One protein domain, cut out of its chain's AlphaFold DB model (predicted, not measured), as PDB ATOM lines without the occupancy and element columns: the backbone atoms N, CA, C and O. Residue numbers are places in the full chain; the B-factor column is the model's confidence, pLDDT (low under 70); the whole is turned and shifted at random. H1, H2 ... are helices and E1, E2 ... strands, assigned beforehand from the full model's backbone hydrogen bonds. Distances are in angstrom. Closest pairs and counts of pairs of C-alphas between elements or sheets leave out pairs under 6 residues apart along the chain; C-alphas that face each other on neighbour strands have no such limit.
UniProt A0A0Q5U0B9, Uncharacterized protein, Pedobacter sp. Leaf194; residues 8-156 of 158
ATOM      1  N   HIS A   8     214.641 197.430 185.582       50.62
ATOM      2  CA  HIS A   8     215.514 198.597 185.570       50.62
ATOM      3  C   HIS A   8     215.616 199.299 186.930       50.62
ATOM      4  O   HIS A   8     216.702 199.755 187.270       50.62
ATOM      5  N   ASP A   9     214.559 199.297 187.749       56.38
ATOM      6  CA  ASP A   9     214.585 199.957 189.067       56.38
ATOM      7  C   ASP A   9     215.453 199.203 190.093       56.38
ATOM      8  O   ASP A   9     215.888 199.771 191.095       56.38
ATOM      9  N   TYR A  10     215.719 197.915 189.852       60.62
ATOM     10  CA  TYR A  10     216.493 197.053 190.751       60.62
ATOM     11  C   TYR A  10     217.959 196.903 190.336       60.62
ATOM     12  O   TYR A  10     218.787 196.533 191.169       60.62
ATOM     13  N   LEU A  11     218.295 197.204 189.075       71.38
ATOM     14  CA  LEU A  11     219.664 197.113 188.558       71.38
ATOM     15  C   LEU A  11     220.670 197.922 189.397       71.38
ATOM     16  O   LEU A  11     221.706 197.359 189.762       71.38
ATOM     17  N   PRO A  12     220.379 199.178 189.792       77.69
ATOM     18  CA  PRO A  12     221.321 199.947 190.595       77.69
ATOM     19  C   PRO A  12     221.557 199.357 191.995       77.69
ATOM     20  O   PRO A  12     222.673 199.410 192.508       77.69
ATOM     21  N   ALA A  13     220.536 198.733 192.592       78.94
ATOM     22  CA  ALA A  13     220.639 198.093 193.906       78.94
ATOM     23  C   ALA A  13     221.367 196.737 193.864       78.94
ATOM     24  O   ALA A  13     222.035 196.378 194.835       78.94
ATOM     25  N   ALA A  14     221.239 195.999 192.755       85.75
ATOM     26  CA  ALA A  14     221.885 194.703 192.528       85.75
ATOM     27  C   ALA A  14     223.348 194.816 192.060       85.75
ATOM     28  O   ALA A  14     224.090 193.831 192.106       85.75
ATOM     29  N   THR A  15     223.767 196.007 191.627       91.75
ATOM     30  CA  THR A  15     225.142 196.278 191.204       91.75
ATOM     31  C   THR A  15     226.070 196.299 192.415       91.75
ATOM     32  O   THR A  15     225.897 197.095 193.338       91.75
ATOM     33  N   VAL A  16     227.098 195.449 192.392       94.06
ATOM     34  CA  VAL A  16     228.099 195.325 193.464       94.06
ATOM     35  C   VAL A  16     229.499 195.760 193.025       94.06
ATOM     36  O   VAL A  16     230.348 196.008 193.878       94.06
ATOM     37  N   ASN A  17     229.744 195.910 191.719       95.69
ATOM     38  CA  ASN A  17     230.995 196.431 191.167       95.69
ATOM     39  C   ASN A  17     230.714 197.611 190.230       95.69
ATOM     40  O   ASN A  17     229.846 197.522 189.366       95.69
ATOM     41  N   LEU A  18     231.474 198.694 190.363       96.19
ATOM     42  CA  LEU A  18     231.414 199.854 189.478       96.19
ATOM     43  C   LEU A  18     232.819 200.162 188.959       96.19
ATOM     44  O   LEU A  18     233.711 200.498 189.736       96.19
ATOM     45  N   PHE A  19     233.015 200.041 187.649       97.06
ATOM     46  CA  PHE A  19     234.306 200.232 186.994       97.06
ATOM     47  C   PHE A  19     234.377 201.599 186.323       97.06
ATOM     48  O   PHE A  19     233.491 201.951 185.547       97.06
ATOM     49  N   PHE A  20     235.461 202.332 186.569       96.31
ATOM     50  CA  PHE A  20     235.759 203.605 185.919       96.31
ATOM     51  C   PHE A  20     236.974 203.495 185.002       96.31
ATOM     52  O   PHE A  20     238.029 203.035 185.435       96.31
ATOM     53  N   ALA A  21     236.846 203.973 183.767       95.94
ATOM     54  CA  ALA A  21     237.947 204.101 182.810       95.94
ATOM     55  C   ALA A  21     237.907 205.448 182.076       95.94
ATOM     56  O   ALA A  21     236.932 206.202 182.186       95.94
ATOM     57  N   HIS A  22     238.955 205.753 181.306       93.69
ATOM     58  CA  HIS A  22     238.927 206.920 180.421       93.69
ATOM     59  C   HIS A  22     238.023 206.681 179.224       93.69
ATOM     60  O   HIS A  22     237.248 207.563 178.854       93.69
ATOM     61  N   ALA A  23     238.101 205.483 178.656       93.06
ATOM     62  CA  ALA A  23     237.425 205.136 177.424       93.06
ATOM     63  C   ALA A  23     236.780 203.747 177.507       93.06
ATOM     64  O   ALA A  23     237.112 202.918 178.357       93.06
ATOM     65  N   ALA A  24     235.787 203.524 176.647       95.06
ATOM     66  CA  ALA A  24     234.976 202.312 176.669       95.06
ATOM     67  C   ALA A  24     235.765 201.078 176.210       95.06
ATOM     68  O   ALA A  24     235.533 199.978 176.705       95.06
ATOM     69  N   ASP A  25     236.719 201.256 175.298       95.06
ATOM     70  CA  ASP A  25     237.604 200.202 174.803       95.06
ATOM     71  C   ASP A  25     238.449 199.579 175.926       95.06
ATOM     72  O   ASP A  25     238.587 198.356 175.966       95.06
ATOM     73  N   GLU A  26     238.927 200.374 176.892       94.31
ATOM     74  CA  GLU A  26     239.652 199.861 178.064       94.31
ATOM     75  C   GLU A  26     238.782 198.897 178.890       94.31
ATOM     76  O   GLU A  26     239.265 197.856 179.343       94.31
ATOM     77  N   LEU A  27     237.489 199.210 179.050       96.31
ATOM     78  CA  LEU A  27     236.526 198.375 179.779       96.31
ATOM     79  C   LEU A  27     236.152 197.120 178.988       96.31
ATOM     80  O   LEU A  27     236.098 196.032 179.557       96.31
ATOM     81  N   LEU A  28     235.951 197.238 177.674       96.19
ATOM     82  CA  LEU A  28     235.699 196.084 176.807       96.19
ATOM     83  C   LEU A  28     236.886 195.113 176.824       96.19
ATOM     84  O   LEU A  28     236.702 193.906 176.991       96.19
ATOM     85  N   CYS A  29     238.110 195.635 176.735       96.62
ATOM     86  CA  CYS A  29     239.322 194.826 176.813       96.62
ATOM     87  C   CYS A  29     239.516 194.213 178.209       96.62
ATOM     88  O   CYS A  29     239.962 193.068 178.309       96.62
ATOM     89  N   LEU A  30     239.158 194.918 179.293       96.19
ATOM     90  CA  LEU A  30     239.122 194.335 180.639       96.19
ATOM     91  C   LEU A  30     238.190 193.117 180.671       96.19
ATOM     92  O   LEU A  30     238.615 192.044 181.095       96.19
ATOM     93  N   CYS A  31     236.955 193.263 180.191       95.50
ATOM     94  CA  CYS A  31     235.962 192.188 180.170       95.50
ATOM     95  C   CYS A  31     236.393 190.998 179.302       95.50
ATOM     96  O   CYS A  31     236.089 189.858 179.645       95.50
ATOM     97  N   HIS A  32     237.148 191.236 178.224       95.19
ATOM     98  CA  HIS A  32     237.752 190.165 177.423       95.19
ATOM     99  C   HIS A  32     238.734 189.314 178.237       95.19
ATOM    100  O   HIS A  32     238.726 188.088 178.153       95.19
ATOM    101  N   PHE A  33     239.596 189.954 179.032       95.19
ATOM    102  CA  PHE A  33     240.589 189.245 179.845       95.19
ATOM    103  C   PHE A  33     240.037 188.696 181.165       95.19
ATOM    104  O   PHE A  33     240.639 187.776 181.718       95.19
ATOM    105  N   TYR A  34     238.934 189.259 181.660       94.69
ATOM    106  CA  TYR A  34     238.315 188.929 182.941       94.69
ATOM    107  C   TYR A  34     236.788 188.792 182.794       94.69
ATOM    108  O   TYR A  34     236.026 189.620 183.313       94.69
ATOM    109  N   PRO A  35     236.314 187.766 182.062       93.88
ATOM    110  CA  PRO A  35     234.892 187.587 181.772       93.88
ATOM    111  C   PRO A  35     234.051 187.314 183.028       93.88
ATOM    112  O   PRO A  35     232.829 187.456 183.001       93.88
ATOM    113  N   GLU A  36     234.669 186.953 184.156       92.50
ATOM    114  CA  GLU A  36     233.970 186.752 185.424       92.50
ATOM    115  C   GLU A  36     233.228 188.003 185.908       92.50
ATOM    116  O   GLU A  36     232.175 187.869 186.535       92.50
ATOM    117  N   TRP A  37     233.707 189.206 185.563       90.06
ATOM    118  CA  TRP A  37     233.072 190.467 185.961       90.06
ATOM    119  C   TRP A  37     231.769 190.757 185.223       90.06
ATOM    120  O   TRP A  37     230.995 191.591 185.683       90.06
ATOM    121  N   ILE A  38     231.493 190.061 184.120       89.50
ATOM    122  CA  ILE A  38     230.241 190.180 183.358       89.50
ATOM    123  C   ILE A  38     229.406 188.896 183.390       89.50
ATOM    124  O   ILE A  38     228.361 188.824 182.753       89.50
ATOM    125  N   ARG A  39     229.840 187.875 184.141       87.38
ATOM    126  CA  ARG A  39     229.175 186.565 184.173       87.38
ATOM    127  C   ARG A  39     227.765 186.626 184.762       87.38
ATOM    128  O   ARG A  39     226.906 185.846 184.362       87.38
ATOM    129  N   ILE A  40     227.542 187.500 185.743       84.44
ATOM    130  CA  ILE A  40     226.237 187.677 186.384       84.44
ATOM    131  C   ILE A  40     225.657 189.014 185.929       84.44
ATOM    132  O   ILE A  40     226.168 190.079 186.281       84.44
ATOM    133  N   ASN A  41     224.573 188.940 185.157       82.38
ATOM    134  CA  ASN A  41     223.880 190.116 184.642       82.38
ATOM    135  C   ASN A  41     223.464 191.047 185.788       82.38
ATOM    136  O   ASN A  41     222.852 190.614 186.763       82.38
ATOM    137  N   GLY A  42     223.797 192.331 185.654       82.50
ATOM    138  CA  GLY A  42     223.429 193.366 186.619       82.50
ATOM    139  C   GLY A  42     224.321 193.478 187.861       82.50
ATOM    140  O   GLY A  42     224.068 194.360 188.673       82.50
ATOM    141  N   GLN A  43     225.366 192.653 188.027       89.94
ATOM    142  CA  GLN A  43     226.304 192.802 189.156       89.94
ATOM    143  C   GLN A  43     227.386 193.863 188.936       89.94
ATOM    144  O   GLN A  43     227.966 194.352 189.910       89.94
ATOM    145  N   SER A  44     227.670 194.205 187.683       94.69
ATOM    146  CA  SER A  44     228.736 195.131 187.318       94.69
ATOM    147  C   SER A  44     228.192 196.259 186.458       94.69
ATOM    148  O   SER A  44     227.492 196.012 185.476       94.69
ATOM    149  N   ALA A  45     228.558 197.485 186.814       95.19
ATOM    150  CA  ALA A  45     228.319 198.685 186.031       95.19
ATOM    151  C   ALA A  45     229.647 199.260 185.531       95.19
ATOM    152  O   ALA A  45     230.686 199.154 186.188       95.19
ATOM    153  N   PHE A  46     229.601 199.887 184.361       95.38
ATOM    154  CA  PHE A  46     230.763 200.393 183.642       95.38
ATOM    155  C   PHE A  46     230.543 201.867 183.323       95.38
ATOM    156  O   PHE A  46     229.511 202.231 182.761       95.38
ATOM    157  N   ALA A  47     231.507 202.707 183.681       95.19
ATOM    158  CA  ALA A  47     231.447 204.143 183.485       95.19
ATOM    159  C   ALA A  47     232.739 204.660 182.851       95.19
ATOM    160  O   ALA A  47     233.851 204.345 183.280       95.19
ATOM    161  N   THR A  48     232.585 205.508 181.841       93.25
ATOM    162  CA  THR A  48     233.689 206.255 181.240       93.25
ATOM    163  C   THR A  48     233.595 207.705 181.671       93.25
ATOM    164  O   THR A  48     232.543 208.322 181.512       93.25
ATOM    165  N   ILE A  49     234.686 208.260 182.185       89.38
ATOM    166  CA  ILE A  49     234.730 209.666 182.625       89.38
ATOM    167  C   ILE A  49     235.449 210.579 181.629       89.38
ATOM    168  O   ILE A  49     235.470 211.793 181.816       89.38
ATOM    169  N   GLY A  50     236.017 210.017 180.557       86.50
ATOM    170  CA  GLY A  50     236.804 210.776 179.591       86.50
ATOM    171  C   GLY A  50     238.033 211.423 180.235       86.50
ATOM    172  O   GLY A  50     238.576 210.914 181.218       86.50
ATOM    173  N   CYS A  51     238.473 212.547 179.670       77.00
ATOM    174  CA  CYS A  51     239.624 213.317 180.156       77.00
ATOM    175  C   CYS A  51     239.228 214.561 180.972       77.00
ATOM    176  O   CYS A  51     240.099 215.216 181.543       77.00
ATOM    177  N   GLU A  52     237.940 214.900 181.027       81.31
ATOM    178  CA  GLU A  52     237.445 216.070 181.750       81.31
ATOM    179  C   GLU A  52     237.179 215.712 183.217       81.31
ATOM    180  O   GLU A  52     236.344 214.860 183.531       81.31
ATOM    181  N   LYS A  53     237.888 216.370 184.137       79.69
ATOM    182  CA  LYS A  53     237.663 216.208 185.576       79.69
ATOM    183  C   LYS A  53     236.330 216.835 185.970       79.69
ATOM    184  O   LYS A  53     236.215 218.051 186.032       79.69
ATOM    185  N   SER A  54     235.347 215.998 186.292       89.50
ATOM    186  CA  SER A  54     234.085 216.434 186.891       89.50
ATOM    187  C   SER A  54     233.759 215.581 188.112       89.50
ATOM    188  O   SER A  54     233.349 214.421 188.000       89.50
ATOM    189  N   ARG A  55     233.943 216.177 189.294       91.44
ATOM    190  CA  ARG A  55     233.563 215.576 190.575       91.44
ATOM    191  C   ARG A  55     232.060 215.320 190.647       91.44
ATOM    192  O   ARG A  55     231.649 214.303 191.201       91.44
ATOM    193  N   ASP A  56     231.263 216.211 190.067       91.44
ATOM    194  CA  ASP A  56     229.806 216.101 190.054       91.44
ATOM    195  C   ASP A  56     229.362 214.886 189.245       91.44
ATOM    196  O   ASP A  56     228.677 214.030 189.797       91.44
ATOM    197  N   ARG A  57     229.879 214.697 188.020       90.38
ATOM    198  CA  ARG A  57     229.610 213.478 187.231       90.38
ATOM    199  C   ARG A  57     230.041 212.210 187.967       90.38
ATOM    200  O   ARG A  57     229.318 211.218 187.977       90.38
ATOM    201  N   PHE A  58     231.217 212.223 188.602       92.94
ATOM    202  CA  PHE A  58     231.660 211.086 189.411       92.94
ATOM    203  C   PHE A  58     230.673 210.785 190.551       92.94
ATOM    204  O   PHE A  58     230.311 209.628 190.770       92.94
ATOM    205  N   ASN A  59     230.222 211.820 191.262       93.31
ATOM    206  CA  ASN A  59     229.270 211.682 192.355       93.31
ATOM    207  C   ASN A  59     227.898 211.213 191.876       93.31
ATOM    208  O   ASN A  59     227.351 210.327 192.516       93.31
ATOM    209  N   GLU A  60     227.375 211.738 190.768       92.50
ATOM    210  CA  GLU A  60     226.108 211.310 190.159       92.50
ATOM    211  C   GLU A  60     226.120 209.813 189.817       92.50
ATOM    212  O   GLU A  60     225.195 209.069 190.152       92.50
ATOM    213  N   ILE A  61     227.206 209.333 189.206       93.31
ATOM    214  CA  ILE A  61     227.350 207.911 188.876       93.31
ATOM    215  C   ILE A  61     227.456 207.087 190.164       93.31
ATOM    216  O   ILE A  61     226.798 206.058 190.313       93.31
ATOM    217  N   ARG A  62     228.257 207.541 191.134       92.12
ATOM    218  CA  ARG A  62     228.440 206.841 192.411       92.12
ATOM    219  C   ARG A  62     227.145 206.754 193.222       92.12
ATOM    220  O   ARG A  62     226.887 205.717 193.823       92.12
ATOM    221  N   THR A  63     226.342 207.816 193.265       92.69
ATOM    222  CA  THR A  63     225.061 207.827 193.989       92.69
ATOM    223  C   THR A  63     224.009 206.969 193.303       92.69
ATOM    224  O   THR A  63     223.143 206.431 193.989       92.69
ATOM    225  N   THR A  64     224.120 206.777 191.986       93.75
ATOM    226  CA  THR A  64     223.290 205.822 191.242       93.75
ATOM    227  C   THR A  64     223.542 204.386 191.707       93.75
ATOM    228  O   THR A  64     222.590 203.630 191.858       93.75
ATOM    229  N   PHE A  65     224.790 204.012 192.012       93.62
ATOM    230  CA  PHE A  65     225.167 202.656 192.446       93.62
ATOM    231  C   PHE A  65     225.680 202.631 193.900       93.62
ATOM    232  O   PHE A  65     226.865 202.380 194.138       93.62
ATOM    233  N   PRO A  66     224.815 202.863 194.908       89.62
ATOM    234  CA  PRO A  66     225.238 203.124 196.288       89.62
ATOM    235  C   PRO A  66     225.923 201.934 196.977       89.62
ATOM    236  O   PRO A  66     226.704 202.135 197.905       89.62
ATOM    237  N   ASN A  67     225.653 200.706 196.522       90.44
ATOM    238  CA  ASN A  67     226.221 199.473 197.081       90.44
ATOM    239  C   ASN A  67     227.481 199.001 196.340       90.44
ATOM    240  O   ASN A  67     228.108 198.023 196.751       90.44
ATOM    241  N   ALA A  68     227.839 199.656 195.233       94.19
ATOM    242  CA  ALA A  68     228.889 199.168 194.363       94.19
ATOM    243  C   ALA A  68     230.275 199.514 194.906       94.19
ATOM    244  O   ALA A  68     230.598 200.662 195.221       94.19
ATOM    245  N   LYS A  69     231.146 198.508 194.942       94.62
ATOM    246  CA  LYS A  69     232.573 198.718 195.137       94.62
ATOM    247  C   LYS A  69     233.166 199.340 193.876       94.62
ATOM    248  O   LYS A  69     233.001 198.807 192.779       94.62
ATOM    249  N   ILE A  70     233.884 200.444 194.050       95.12
ATOM    250  CA  ILE A  70     234.505 201.177 192.948       95.12
ATOM    251  C   ILE A  70     235.854 200.550 192.580       95.12
ATOM    252  O   ILE A  70     236.694 200.318 193.449       95.12
ATOM    253  N   TYR A  71     236.060 200.325 191.285       96.00
ATOM    254  CA  TYR A  71     237.312 199.891 190.669       96.00
ATOM    255  C   TYR A  71     237.739 200.909 189.617       96.00
ATOM    256  O   TYR A  71     236.911 201.403 188.851       96.00
ATOM    257  N   THR A  72     239.035 201.200 189.538       95.62
ATOM    258  CA  THR A  72     239.591 202.058 188.484       95.62
ATOM    259  C   THR A  72     240.367 201.219 187.478       95.62
ATOM    260  O   THR A  72     241.069 200.279 187.843       95.62
ATOM    261  N   VAL A  73     240.224 201.539 186.197       96.69
ATOM    262  CA  VAL A  73     240.771 200.784 185.055       96.69
ATOM    263  C   VAL A  73     241.584 201.720 184.152       96.69
ATOM    264  O   VAL A  73     241.714 201.508 182.955       96.69
ATOM    265  N   PHE A  74     242.126 202.797 184.720       95.44
ATOM    266  CA  PHE A  74     242.939 203.745 183.964       95.44
ATOM    267  C   PHE A  74     244.282 203.136 183.559       95.44
ATOM    268  O   PHE A  74     244.780 202.197 184.193       95.44
ATOM    269  N   ALA A  75     244.919 203.753 182.571       95.06
ATOM    270  CA  ALA A  75     246.279 203.449 182.159       95.06
ATOM    271  C   ALA A  75     247.295 203.416 183.327       95.06
ATOM    272  O   ALA A  75     247.143 204.044 184.378       95.06
ATOM    273  N   ASN A  76     248.368 202.654 183.145       94.06
ATOM    274  CA  ASN A  76     249.524 202.543 184.030       94.06
ATOM    275  C   ASN A  76     250.601 203.594 183.697       94.06
ATOM    276  O   ASN A  76     251.799 203.357 183.848       94.06
ATOM    277  N   ASP A  77     250.180 204.763 183.229       92.94
ATOM    278  CA  ASP A  77     251.026 205.932 183.028       92.94
ATOM    279  C   ASP A  77     250.767 206.980 184.122       92.94
ATOM    280  O   ASP A  77     250.002 206.759 185.066       92.94
ATOM    281  N   LEU A  78     251.457 208.119 184.048       93.56
ATOM    282  CA  LEU A  78     251.301 209.193 185.027       93.56
ATOM    283  C   LEU A  78     249.857 209.709 185.085       93.56
ATOM    284  O   LEU A  78     249.328 209.905 186.177       93.56
ATOM    285  N   THR A  79     249.216 209.884 183.929       92.69
ATOM    286  CA  THR A  79     247.843 210.385 183.821       92.69
ATOM    287  C   THR A  79     246.863 209.443 184.507       92.69
ATOM    288  O   THR A  79     246.113 209.875 185.382       92.69
ATOM    289  N   GLY A  80     246.911 208.148 184.197       93.75
ATOM    290  CA  GLY A  80     246.025 207.173 184.822       93.75
ATOM    291  C   GLY A  80     246.265 207.037 186.326       93.75
ATOM    292  O   GLY A  80     245.312 206.943 187.096       93.75
ATOM    293  N   LYS A  81     247.520 207.147 186.784       93.88
ATOM    294  CA  LYS A  81     247.845 207.187 188.221       93.88
ATOM    295  C   LYS A  81     247.305 208.441 188.915       93.88
ATOM    296  O   LYS A  81     246.897 208.363 190.074       93.88
ATOM    297  N   VAL A  82     247.317 209.597 188.246       94.12
ATOM    298  CA  VAL A  82     246.703 210.835 188.761       94.12
ATOM    299  C   VAL A  82     245.197 210.643 188.911       94.12
ATOM    300  O   VAL A  82     244.639 211.009 189.943       94.12
ATOM    301  N   TRP A  83     244.548 210.003 187.942       94.06
ATOM    302  CA  TRP A  83     243.120 209.706 188.004       94.06
ATOM    303  C   TRP A  83     242.745 208.681 189.075       94.06
ATOM    304  O   TRP A  83     241.753 208.888 189.776       94.06
ATOM    305  N   ASP A  84     243.568 207.651 189.291       93.38
ATOM    306  CA  ASP A  84     243.415 206.732 190.426       93.38
ATOM    307  C   ASP A  84     243.394 207.505 191.764       93.38
ATOM    308  O   ASP A  84     242.566 207.239 192.645       93.38
ATOM    309  N   CYS A  85     244.287 208.495 191.910       92.44
ATOM    310  CA  CYS A  85     244.356 209.347 193.101       92.44
ATOM    311  C   CYS A  85     243.144 210.274 193.201       92.44
ATOM    312  O   CYS A  85     242.531 210.358 194.262       92.44
ATOM    313  N   GLN A  86     242.785 210.945 192.105       92.94
ATOM    314  CA  GLN A  86     241.672 211.888 192.056       92.94
ATOM    315  C   GLN A  86     240.348 211.222 192.453       92.94
ATOM    316  O   GLN A  86     239.643 211.743 193.313       92.94
ATOM    317  N   LEU A  87     240.025 210.054 191.883       92.62
ATOM    318  CA  LEU A  87     238.786 209.341 192.212       92.62
ATOM    319  C   LEU A  87     238.757 208.887 193.670       92.62
ATOM    320  O   LEU A  87     237.712 208.948 194.317       92.62
ATOM    321  N   SER A  88     239.901 208.452 194.198       91.81
ATOM    322  CA  SER A  88     240.003 208.062 195.605       91.81
ATOM    323  C   SER A  88     239.846 209.277 196.539       91.81
ATOM    324  O   SER A  88     239.200 209.169 197.576       91.81
ATOM    325  N   LEU A  89     240.356 210.458 196.162       92.19
ATOM    326  CA  LEU A  89     240.126 211.705 196.904       92.19
ATOM    327  C   LEU A  89     238.652 212.117 196.885       92.19
ATOM    328  O   LEU A  89     238.093 212.411 197.943       92.19
ATOM    329  N   TRP A  90     238.003 212.080 195.718       92.62
ATOM    330  CA  TRP A  90     236.591 212.439 195.588       92.62
ATOM    331  C   TRP A  90     235.681 211.540 196.435       92.62
ATOM    332  O   TRP A  90     234.723 212.039 197.024       92.62
ATOM    333  N   GLN A  91     236.011 210.251 196.584       89.62
ATOM    334  CA  GLN A  91     235.303 209.339 197.501       89.62
ATOM    335  C   GLN A  91     235.384 209.774 198.963       89.62
ATOM    336  O   GLN A  91     234.438 209.563 199.718       89.62
ATOM    337  N   CYS A  92     236.486 210.408 199.359       88.25
ATOM    338  CA  CYS A  92     236.675 210.959 200.698       88.25
ATOM    339  C   CYS A  92     236.198 212.413 200.825       88.25
ATOM    340  O   CYS A  92     236.452 213.057 201.840       88.25
ATOM    341  N   GLY A  93     235.533 212.954 199.803       89.50
ATOM    342  CA  GLY A  93     235.072 214.336 199.799       89.50
ATOM    343  C   GLY A  93     236.182 215.373 199.580       89.50
ATOM    344  O   GLY A  93     235.929 216.566 199.755       89.50
ATOM    345  N   LEU A  94     237.380 214.937 199.186       90.81
ATOM    346  CA  LEU A  94     238.562 215.768 198.978       90.81
ATOM    347  C   LEU A  94     238.823 216.024 197.494       90.81
ATOM    348  O   LEU A  94     238.336 215.309 196.622       90.81
ATOM    349  N   GLU A  95     239.643 217.030 197.219       90.62
ATOM    350  CA  GLU A  95     240.028 217.423 195.869       90.62
ATOM    351  C   GLU A  95     241.459 217.944 195.857       90.62
ATOM    352  O   GLU A  95     241.862 218.663 196.772       90.62
ATOM    353  N   ALA A  96     242.221 217.553 194.837       92.06
ATOM    354  CA  ALA A  96     243.580 218.020 194.640       92.06
ATOM    355  C   ALA A  96     243.829 218.447 193.196       92.06
ATOM    356  O   ALA A  96     243.336 217.817 192.257       92.06
ATOM    357  N   ASP A  97     244.677 219.458 193.045       93.56
ATOM    358  CA  ASP A  97     245.230 219.861 191.763       93.56
ATOM    359  C   ASP A  97     246.563 219.166 191.526       93.56
ATOM    360  O   ASP A  97     247.379 219.006 192.436       93.56
ATOM    361  N   PHE A  98     246.790 218.768 190.280       93.75
ATOM    362  CA  PHE A  98     247.982 218.047 189.853       93.75
ATOM    363  C   PHE A  98     248.631 218.819 188.711       93.75
ATOM    364  O   PHE A  98     247.985 219.077 187.698       93.75
ATOM    365  N   MET A  99     249.907 219.169 188.861       94.56
ATOM    366  CA  MET A  99     250.666 219.908 187.853       94.56
ATOM    367  C   MET A  99     252.026 219.264 187.634       94.56
ATOM    368  O   MET A  99     252.739 218.956 188.584       94.56
ATOM    369  N   ILE A 100     252.418 219.108 186.374       94.12
ATOM    370  CA  ILE A 100     253.758 218.638 186.027       94.12
ATOM    371  C   ILE A 100     254.681 219.854 185.920       94.12
ATOM    372  O   ILE A 100     254.416 220.776 185.149       94.12
ATOM    373  N   ARG A 101     255.777 219.853 186.683       92.88
ATOM    374  CA  ARG A 101     256.864 220.835 186.592       92.88
ATOM    375  C   ARG A 101     258.186 220.109 186.368       92.88
ATOM    376  O   ARG A 101     258.819 219.629 187.308       92.88
ATOM    377  N   GLY A 102     258.596 220.013 185.105       91.62
ATOM    378  CA  GLY A 102     259.770 219.229 184.718       91.62
ATOM    379  C   GLY A 102     259.589 217.755 185.086       91.62
ATOM    380  O   GLY A 102     258.640 217.115 184.641       91.62
ATOM    381  N   THR A 103     260.476 217.222 185.927       93.56
ATOM    382  CA  THR A 103     260.447 215.819 186.384       93.56
ATOM    383  C   THR A 103     259.619 215.599 187.655       93.56
ATOM    384  O   THR A 103     259.543 214.476 188.161       93.56
ATOM    385  N   GLN A 104     258.999 216.656 188.186       94.00
ATOM    386  CA  GLN A 104     258.205 216.613 189.409       94.00
ATOM    387  C   GLN A 104     256.716 216.762 189.106       94.00
ATOM    388  O   GLN A 104     256.307 217.563 188.263       94.00
ATOM    389  N   LEU A 105     255.908 216.021 189.852       95.44
ATOM    390  CA  LEU A 105     254.476 216.216 189.972       95.44
ATOM    391  C   LEU A 105     254.212 217.013 191.250       95.44
ATOM    392  O   LEU A 105     254.407 216.516 192.363       95.44
ATOM    393  N   GLU A 106     253.761 218.250 191.084       95.19
ATOM    394  CA  GLU A 106     253.228 219.045 192.178       95.19
ATOM    395  C   GLU A 106     251.771 218.655 192.430       95.19
ATOM    396  O   GLU A 106     250.962 218.616 191.501       95.19
ATOM    397  N   VAL A 107     251.441 218.390 193.694       94.31
ATOM    398  CA  VAL A 107     250.074 218.126 194.139       94.31
ATOM    399  C   VAL A 107     249.670 219.161 195.176       94.31
ATOM    400  O   VAL A 107     250.359 219.327 196.185       94.31
ATOM    401  N   ILE A 108     248.558 219.848 194.938       93.75
ATOM    402  CA  ILE A 108     247.993 220.844 195.851       93.75
ATOM    403  C   ILE A 108     246.707 220.263 196.435       93.75
ATOM    404  O   ILE A 108     245.764 219.997 195.702       93.75
ATOM    405  N   LEU A 109     246.681 220.043 197.749       90.50
ATOM    406  CA  LEU A 109     245.539 219.514 198.501       90.50
ATOM    407  C   LEU A 109     245.177 220.525 199.598       90.50
ATOM    408  O   LEU A 109     245.764 220.520 200.687       90.50
ATOM    409  N   GLY A 110     244.234 221.422 199.302       87.75
ATOM    410  CA  GLY A 110     243.935 222.568 200.165       87.75
ATOM    411  C   GLY A 110     245.184 223.430 200.387       87.75
ATOM    412  O   GLY A 110     245.820 223.864 199.434       87.75
ATOM    413  N   ALA A 111     245.575 223.640 201.648       86.75
ATOM    414  CA  ALA A 111     246.788 224.393 201.992       86.75
ATOM    415  C   ALA A 111     248.094 223.578 201.871       86.75
ATOM    416  O   ALA A 111     249.185 224.138 201.987       86.75
ATOM    417  N   LYS A 112     248.019 222.253 201.680       88.88
ATOM    418  CA  LYS A 112     249.208 221.397 201.577       88.88
ATOM    419  C   LYS A 112     249.690 221.342 200.133       88.88
ATOM    420  O   LYS A 112     248.922 221.013 199.234       88.88
ATOM    421  N   LYS A 113     250.988 221.569 199.934       92.31
ATOM    422  CA  LYS A 113     251.673 221.364 198.657       92.31
ATOM    423  C   LYS A 113     252.688 220.235 198.795       92.31
ATOM    424  O   LYS A 113     253.517 220.250 199.701       92.31
ATOM    425  N   LEU A 114     252.615 219.264 197.896       91.25
ATOM    426  CA  LEU A 114     253.543 218.144 197.799       91.25
ATOM    427  C   LEU A 114     254.261 218.195 196.456       91.25
ATOM    428  O   LEU A 114     253.666 218.564 195.449       91.25
ATOM    429  N   SER A 115     255.528 217.794 196.444       92.62
ATOM    430  CA  SER A 115     256.305 217.597 195.222       92.62
ATOM    431  C   SER A 115     256.813 216.162 195.211       92.62
ATOM    432  O   SER A 115     257.452 215.727 196.173       92.62
ATOM    433  N   ILE A 116     256.445 215.400 194.182       91.69
ATOM    434  CA  ILE A 116     256.751 213.973 194.064       91.69
ATOM    435  C   ILE A 116     257.390 213.724 192.694       91.69
ATOM    436  O   ILE A 116     256.806 214.135 191.693       91.69
ATOM    437  N   PRO A 117     258.515 212.993 192.592       93.31
ATOM    438  CA  PRO A 117     259.096 212.673 191.291       93.31
ATOM    439  C   PRO A 117     258.114 211.870 190.431       93.31
ATOM    440  O   PRO A 117     257.645 210.808 190.865       93.31
ATOM    441  N   SER A 118     257.831 212.347 189.216       93.06
ATOM    442  CA  SER A 118     256.780 211.819 188.331       93.06
ATOM    443  C   SER A 118     256.952 210.330 188.019       93.06
ATOM    444  O   SER A 118     255.989 209.567 188.063       93.06
ATOM    445  N   GLU A 119     258.188 209.888 187.788       91.62
ATOM    446  CA  GLU A 119     258.530 208.484 187.493       91.62
ATOM    447  C   GLU A 119     258.170 207.534 188.639       91.62
ATOM    448  O   GLU A 119     257.804 206.376 188.445       91.62
ATOM    449  N   SER A 120     258.237 208.053 189.860       88.31
ATOM    450  CA  SER A 120     258.007 207.302 191.087       88.31
ATOM    451  C   SER A 120     256.582 207.439 191.629       88.31
ATOM    452  O   SER A 120     256.231 206.822 192.644       88.31
ATOM    453  N   PHE A 121     255.764 208.274 190.983       92.00
ATOM    454  CA  PHE A 121     254.402 208.547 191.403       92.00
ATOM    455  C   PHE A 121     253.541 207.283 191.307       92.00
ATOM    456  O   PHE A 121     253.641 206.487 190.368       92.00
ATOM    457  N   SER A 122     252.709 207.077 192.326       86.31
ATOM    458  CA  SER A 122     251.721 206.000 192.414       86.31
ATOM    459  C   SER A 122     250.694 206.338 193.491       86.31
ATOM    460  O   SER A 122     251.008 207.084 194.421       86.31
ATOM    461  N   LEU A 123     249.516 205.714 193.416       84.19
ATOM    462  CA  LEU A 123     248.458 205.826 194.426       84.19
ATOM    463  C   LEU A 123     248.985 205.579 195.849       84.19
ATOM    464  O   LEU A 123     248.769 206.373 196.759       84.19
ATOM    465  N   ASN A 124     249.769 204.511 196.021       84.44
ATOM    466  CA  ASN A 124     250.353 204.143 197.309       84.44
ATOM    467  C   ASN A 124     251.350 205.184 197.824       84.44
ATOM    468  O   ASN A 124     251.366 205.480 199.018       84.44
ATOM    469  N   ARG A 125     252.206 205.732 196.949       83.19
ATOM    470  CA  ARG A 125     253.165 206.771 197.344       83.19
ATOM    471  C   ARG A 125     252.435 208.059 197.709       83.19
ATOM    472  O   ARG A 125     252.731 208.629 198.751       83.19
ATOM    473  N   PHE A 126     251.456 208.462 196.902       85.19
ATOM    474  CA  PHE A 126     250.637 209.637 197.167       85.19
ATOM    475  C   PHE A 126     249.934 209.538 198.525       85.19
ATOM    476  O   PHE A 126     250.106 210.417 199.366       85.19
ATOM    477  N   PHE A 127     249.251 208.424 198.803       83.56
ATOM    478  CA  PHE A 127     248.575 208.234 200.086       83.56
ATOM    479  C   PHE A 127     249.519 208.110 201.280       83.56
ATOM    480  O   PHE A 127     249.193 208.582 202.365       83.56
ATOM    481  N   LYS A 128     250.735 207.584 201.108       82.75
ATOM    482  CA  LYS A 128     251.751 207.681 202.168       82.75
ATOM    483  C   LYS A 128     252.099 209.134 202.512       82.75
ATOM    484  O   LYS A 128     252.368 209.411 203.675       82.75
ATOM    485  N   CYS A 129     252.077 210.047 201.540       77.81
ATOM    486  CA  CYS A 129     252.385 211.461 201.761       77.81
ATOM    487  C   CYS A 129     251.230 212.247 202.406       77.81
ATOM    488  O   CYS A 129     251.494 213.165 203.178       77.81
ATOM    489  N   ILE A 130     249.970 211.915 202.099       79.06
ATOM    490  CA  ILE A 130     248.804 212.677 202.593       79.06
ATOM    491  C   ILE A 130     248.072 212.039 203.784       79.06
ATOM    492  O   ILE A 130     247.309 212.736 204.450       79.06
ATOM    493  N   GLY A 131     248.312 210.756 204.079       72.81
ATOM    494  CA  GLY A 131     247.606 209.978 205.105       72.81
ATOM    495  C   GLY A 131     246.783 208.823 204.515       72.81
ATOM    496  O   GLY A 131     246.551 208.759 203.309       72.81
ATOM    497  N   LYS A 132     246.357 207.866 205.352       67.75
ATOM    498  CA  LYS A 132     245.554 206.715 204.896       67.75
ATOM    499  C   LYS A 132     244.130 207.158 204.544       67.75
ATOM    500  O   LYS A 132     243.424 207.668 205.407       67.75
ATOM    501  N   PHE A 133     243.705 206.871 203.317       71.06
ATOM    502  CA  PHE A 133     242.331 207.040 202.841       71.06
ATOM    503  C   PHE A 133     241.798 205.724 202.279       71.06
ATOM    504  O   PHE A 133     242.561 204.784 202.025       71.06
ATOM    505  N   GLN A 134     240.483 205.659 202.076       70.81
ATOM    506  CA  GLN A 134     239.874 204.565 201.333       70.81
ATOM    507  C   GLN A 134     240.406 204.593 199.895       70.81
ATOM    508  O   GLN A 134     240.347 205.614 199.215       70.81
ATOM    509  N   THR A 135     240.975 203.474 199.455       79.38
ATOM    510  CA  THR A 135     241.525 203.331 198.105       79.38
ATOM    511  C   THR A 135     240.559 202.531 197.253       79.38
ATOM    512  O   THR A 135     240.045 201.495 197.683       79.38
ATOM    513  N   SER A 136     240.328 202.993 196.027       83.94
ATOM    514  CA  SER A 136     239.745 202.129 195.004       83.94
ATOM    515  C   SER A 136     240.816 201.188 194.464       83.94
ATOM    516  O   SER A 136     241.918 201.650 194.151       83.94
ATOM    517  N   PRO A 137     240.546 199.877 194.348       89.31
ATOM    518  CA  PRO A 137     241.469 198.973 193.689       89.31
ATOM    519  C   PRO A 137     241.664 199.388 192.229       89.31
ATOM    520  O   PRO A 137     240.710 199.420 191.450       89.31
ATOM    521  N   ALA A 138     242.915 199.675 191.874       92.69
ATOM    522  CA  ALA A 138     243.305 199.979 190.509       92.69
ATOM    523  C   ALA A 138     243.641 198.681 189.763       92.69
ATOM    524  O   ALA A 138     244.585 197.966 190.113       92.69
ATOM    525  N   LEU A 139     242.859 198.371 188.737       95.06
ATOM    526  CA  LEU A 139     243.044 197.223 187.865       95.06
ATOM    527  C   LEU A 139     243.978 197.612 186.726       95.06
ATOM    528  O   LEU A 139     243.634 198.418 185.866       95.06
ATOM    529  N   LYS A 140     245.175 197.023 186.724       94.38
ATOM    530  CA  LYS A 140     246.193 197.244 185.692       94.38
ATOM    531  C   LYS A 140     246.479 195.937 184.946       94.38
ATOM    532  O   LYS A 140     246.469 194.867 185.567       94.38
ATOM    533  N   PRO A 141     246.764 195.984 183.634       94.25
ATOM    534  CA  PRO A 141     247.192 194.799 182.904       94.25
ATOM    535  C   PRO A 141     248.529 194.279 183.456       94.25
ATOM    536  O   PRO A 141     249.481 195.027 183.674       94.25
ATOM    537  N   ARG A 142     248.626 192.963 183.669       91.06
ATOM    538  CA  ARG A 142     249.908 192.302 183.972       91.06
ATOM    539  C   ARG A 142     250.795 192.263 182.728       91.06
ATOM    540  O   ARG A 142     250.267 192.113 181.630       91.06
ATOM    541  N   GLY A 143     252.115 192.283 182.917       90.69
ATOM    542  CA  GLY A 143     253.093 192.125 181.831       90.69
ATOM    543  C   GLY A 143     253.690 193.428 181.297       90.69
ATOM    544  O   GLY A 143     254.249 193.420 180.213       90.69
ATOM    545  N   GLY A 144     253.577 194.537 182.037       91.31
ATOM    546  CA  GLY A 144     254.232 195.803 181.681       91.31
ATOM    547  C   GLY A 144     253.473 196.676 180.679       91.31
ATOM    548  O   GLY A 144     253.937 197.771 180.388       91.31
ATOM    549  N   TYR A 145     252.304 196.242 180.203       95.56
ATOM    550  CA  TYR A 145     251.451 197.044 179.322       95.56
ATOM    551  C   TYR A 145     250.936 198.306 180.021       95.56
ATOM    552  O   TYR A 145     250.665 198.302 181.230       95.56
ATOM    553  N   ARG A 146     250.730 199.377 179.251       94.62
ATOM    554  CA  ARG A 146     250.139 200.615 179.759       94.62
ATOM    555  C   ARG A 146     248.664 200.422 180.090       94.62
ATOM    556  O   ARG A 146     248.239 200.828 181.161       94.62
ATOM    557  N   ASN A 147     247.869 199.808 179.219       95.88
ATOM    558  CA  ASN A 147     246.436 199.592 179.461       95.88
ATOM    559  C   ASN A 147     245.914 198.293 178.825       95.88
ATOM    560  O   ASN A 147     246.659 197.547 178.183       95.88
ATOM    561  N   PHE A 148     244.640 197.972 179.074       96.50
ATOM    562  CA  PHE A 148     244.031 196.742 178.563       96.50
ATOM    563  C   PHE A 148     243.902 196.731 177.040       96.50
ATOM    564  O   PHE A 148     244.073 195.662 176.456       96.50
ATOM    565  N   THR A 149     243.688 197.891 176.410       96.00
ATOM    566  CA  THR A 149     243.674 198.036 174.948       96.00
ATOM    567  C   THR A 149     245.022 197.642 174.343       96.00
ATOM    568  O   THR A 149     245.075 196.787 173.465       96.00
ATOM    569  N   GLU A 150     246.132 198.170 174.865       96.12
ATOM    570  CA  GLU A 150     247.479 197.811 174.399       96.12
ATOM    571  C   GLU A 150     247.751 196.311 174.555       96.12
ATOM    572  O   GLU A 150     248.219 195.659 173.621       96.12
ATOM    573  N   LYS A 151     247.400 195.735 175.712       96.56
ATOM    574  CA  LYS A 151     247.533 194.292 175.947       96.56
ATOM    575  C   LYS A 151     246.703 193.471 174.953       96.56
ATOM    576  O   LYS A 151     247.136 192.396 174.538       96.56
ATOM    577  N   PHE A 152     245.505 193.939 174.609       96.62
ATOM    578  CA  PHE A 152     244.644 193.285 173.629       96.62
ATOM    579  C   PHE A 152     245.289 193.304 172.240       96.62
ATOM    580  O   PHE A 152     245.477 192.238 171.656       96.62
ATOM    581  N   CYS A 153     245.725 194.474 171.764       95.75
ATOM    582  CA  CYS A 153     246.404 194.620 170.474       95.75
ATOM    583  C   CYS A 153     247.695 193.792 170.389       95.75
ATOM    584  O   CYS A 153     247.972 193.195 169.355       95.75
ATOM    585  N   ALA A 154     248.462 193.693 171.479       95.56
ATOM    586  CA  ALA A 154     249.669 192.869 171.518       95.56
ATOM    587  C   ALA A 154     249.378 191.361 171.403       95.56
ATOM    588  O   ALA A 154     250.198 190.607 170.886       95.56
ATOM    589  N   ARG A 155     248.220 190.901 171.899       94.88
ATOM    590  CA  ARG A 155     247.808 189.489 171.824       94.88
ATOM    591  C   ARG A 155     247.146 189.135 170.493       94.88
ATOM    592  O   ARG A 155     247.254 187.989 170.064       94.88
ATOM    593  N   TYR A 156     246.456 190.092 169.881       93.25
ATOM    594  CA  TYR A 156     245.729 189.931 168.625       93.25
ATOM    595  C   TYR A 156     246.197 190.995 167.620       93.25
ATOM    596  O   TYR A 156     245.453 191.941 167.350       93.25
TER     597      TYR A 156
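Overview. This is residues 8 to 156 of the 158 residues of an uncharacterized protein of Pedobacter sp. Leaf194 (UniProt A0A0Q5U0B9). The longest helix, H5, stands between two small three-stranded sheets: a parallel sheet of E2, E1 and E3 with H2 over its other face, and an antiparallel sheet of E4, E5 and E6 at one end of the domain, with H6 and H5 over one of its faces. H7 packs on H2, and H1 lies at the far end of the domain from E6. The printed part has 149 residues, with seven named helices and six named strands in the order H1 E1 H2 H3 E2 H4 E3 H5 E4 E5 E6 H6 H7; the class is mixed, helices and strands. It is compact, with a radius of gyration of the C-alphas of 15.9 A and spans of 44 by 37 by 25 A.

Along the chain. H1, residues 11 to 14, begins at C-alpha 11, (219.664, 197.113, 188.558). E1, residues 17 to 21, is 13.3 A long, and H2, residues 24 to 33, is 14.6 A. H3 is residues 35 to 38. E2, residues 44 to 48, is 13.6 A long, H4, residues 55 to 64, is 14.2 A, and E3 is residues 69 to 72. H5, residues 78 to 91, measures 20.3 A from C-alpha 78 at (251.301, 209.193, 185.027) to C-alpha 91. E4, residues 97 to 101, is 12.8 A long; E5, residues 104 to 109, is 15.9 A and E6, residues 112 to 117, is 16.7 A. H6 is residues 123 to 130 and H7 is residues 148 to 155, ending at C-alpha 155, (247.808, 189.489, 171.824).

Arrangement. In the sheet E2 E1 E3, E1 is the inner strand. E2 and E1 are parallel at 20 degrees, with N 47 and O 19 2.8 A apart; E1 and E3 are parallel at 20 degrees, with N 71 and O 18 2.8 A apart. E1, H2 H3, E2 make a strand-helix-strand unit, two parallel neighbours with helices between, and E2, H4, E3 a split one, with E1 between its strands; both crossovers are right-handed. The sheet is part of three layers, helices on both faces: H5 on one, H2 on the other. H2 has a height of 10.2 A over the sheet. H1, H3 and H4 only graze this sheet. H7 touches H2, the closest C-alphas being those of Cys 29 and Phe 148, 5.4 A, at a steep tilt of 54 degrees, the same way. E4, E5 and E6 form a meander, each strand the antiparallel neighbour of the one before, through two hairpins; N 99 and O 106 are 2.9 A apart, and N 107 and O 114 2.8 A. With H5 and H6 on the same face, this sheet makes two layers, helices on one face. H5 runs along its strands at 14 degrees to E4 on the local plane, at a height of 10.8 A over the sheet. H6, at a height of 9.5 A, touches H5 with H5's residues 81 to 85 alone, closest at the C-alphas of Cys 85 and Leu 123, 5.6 A. H2, H4, H5, H6 and H7 have every O i to N i+4 pair within hydrogen-bond range; H1 and H3 are too short for such a pair.

Size, cuts and confidence. The two C-alphas farthest apart are those of Asp 9 and Gly 102, 49.3 A. The printed part has no cut. The link from H6 to H7, residues 131 to 147, is long. The mean pLDDT of the printed part is 90.2; residues 8 to 10 and residue 132 are under 70.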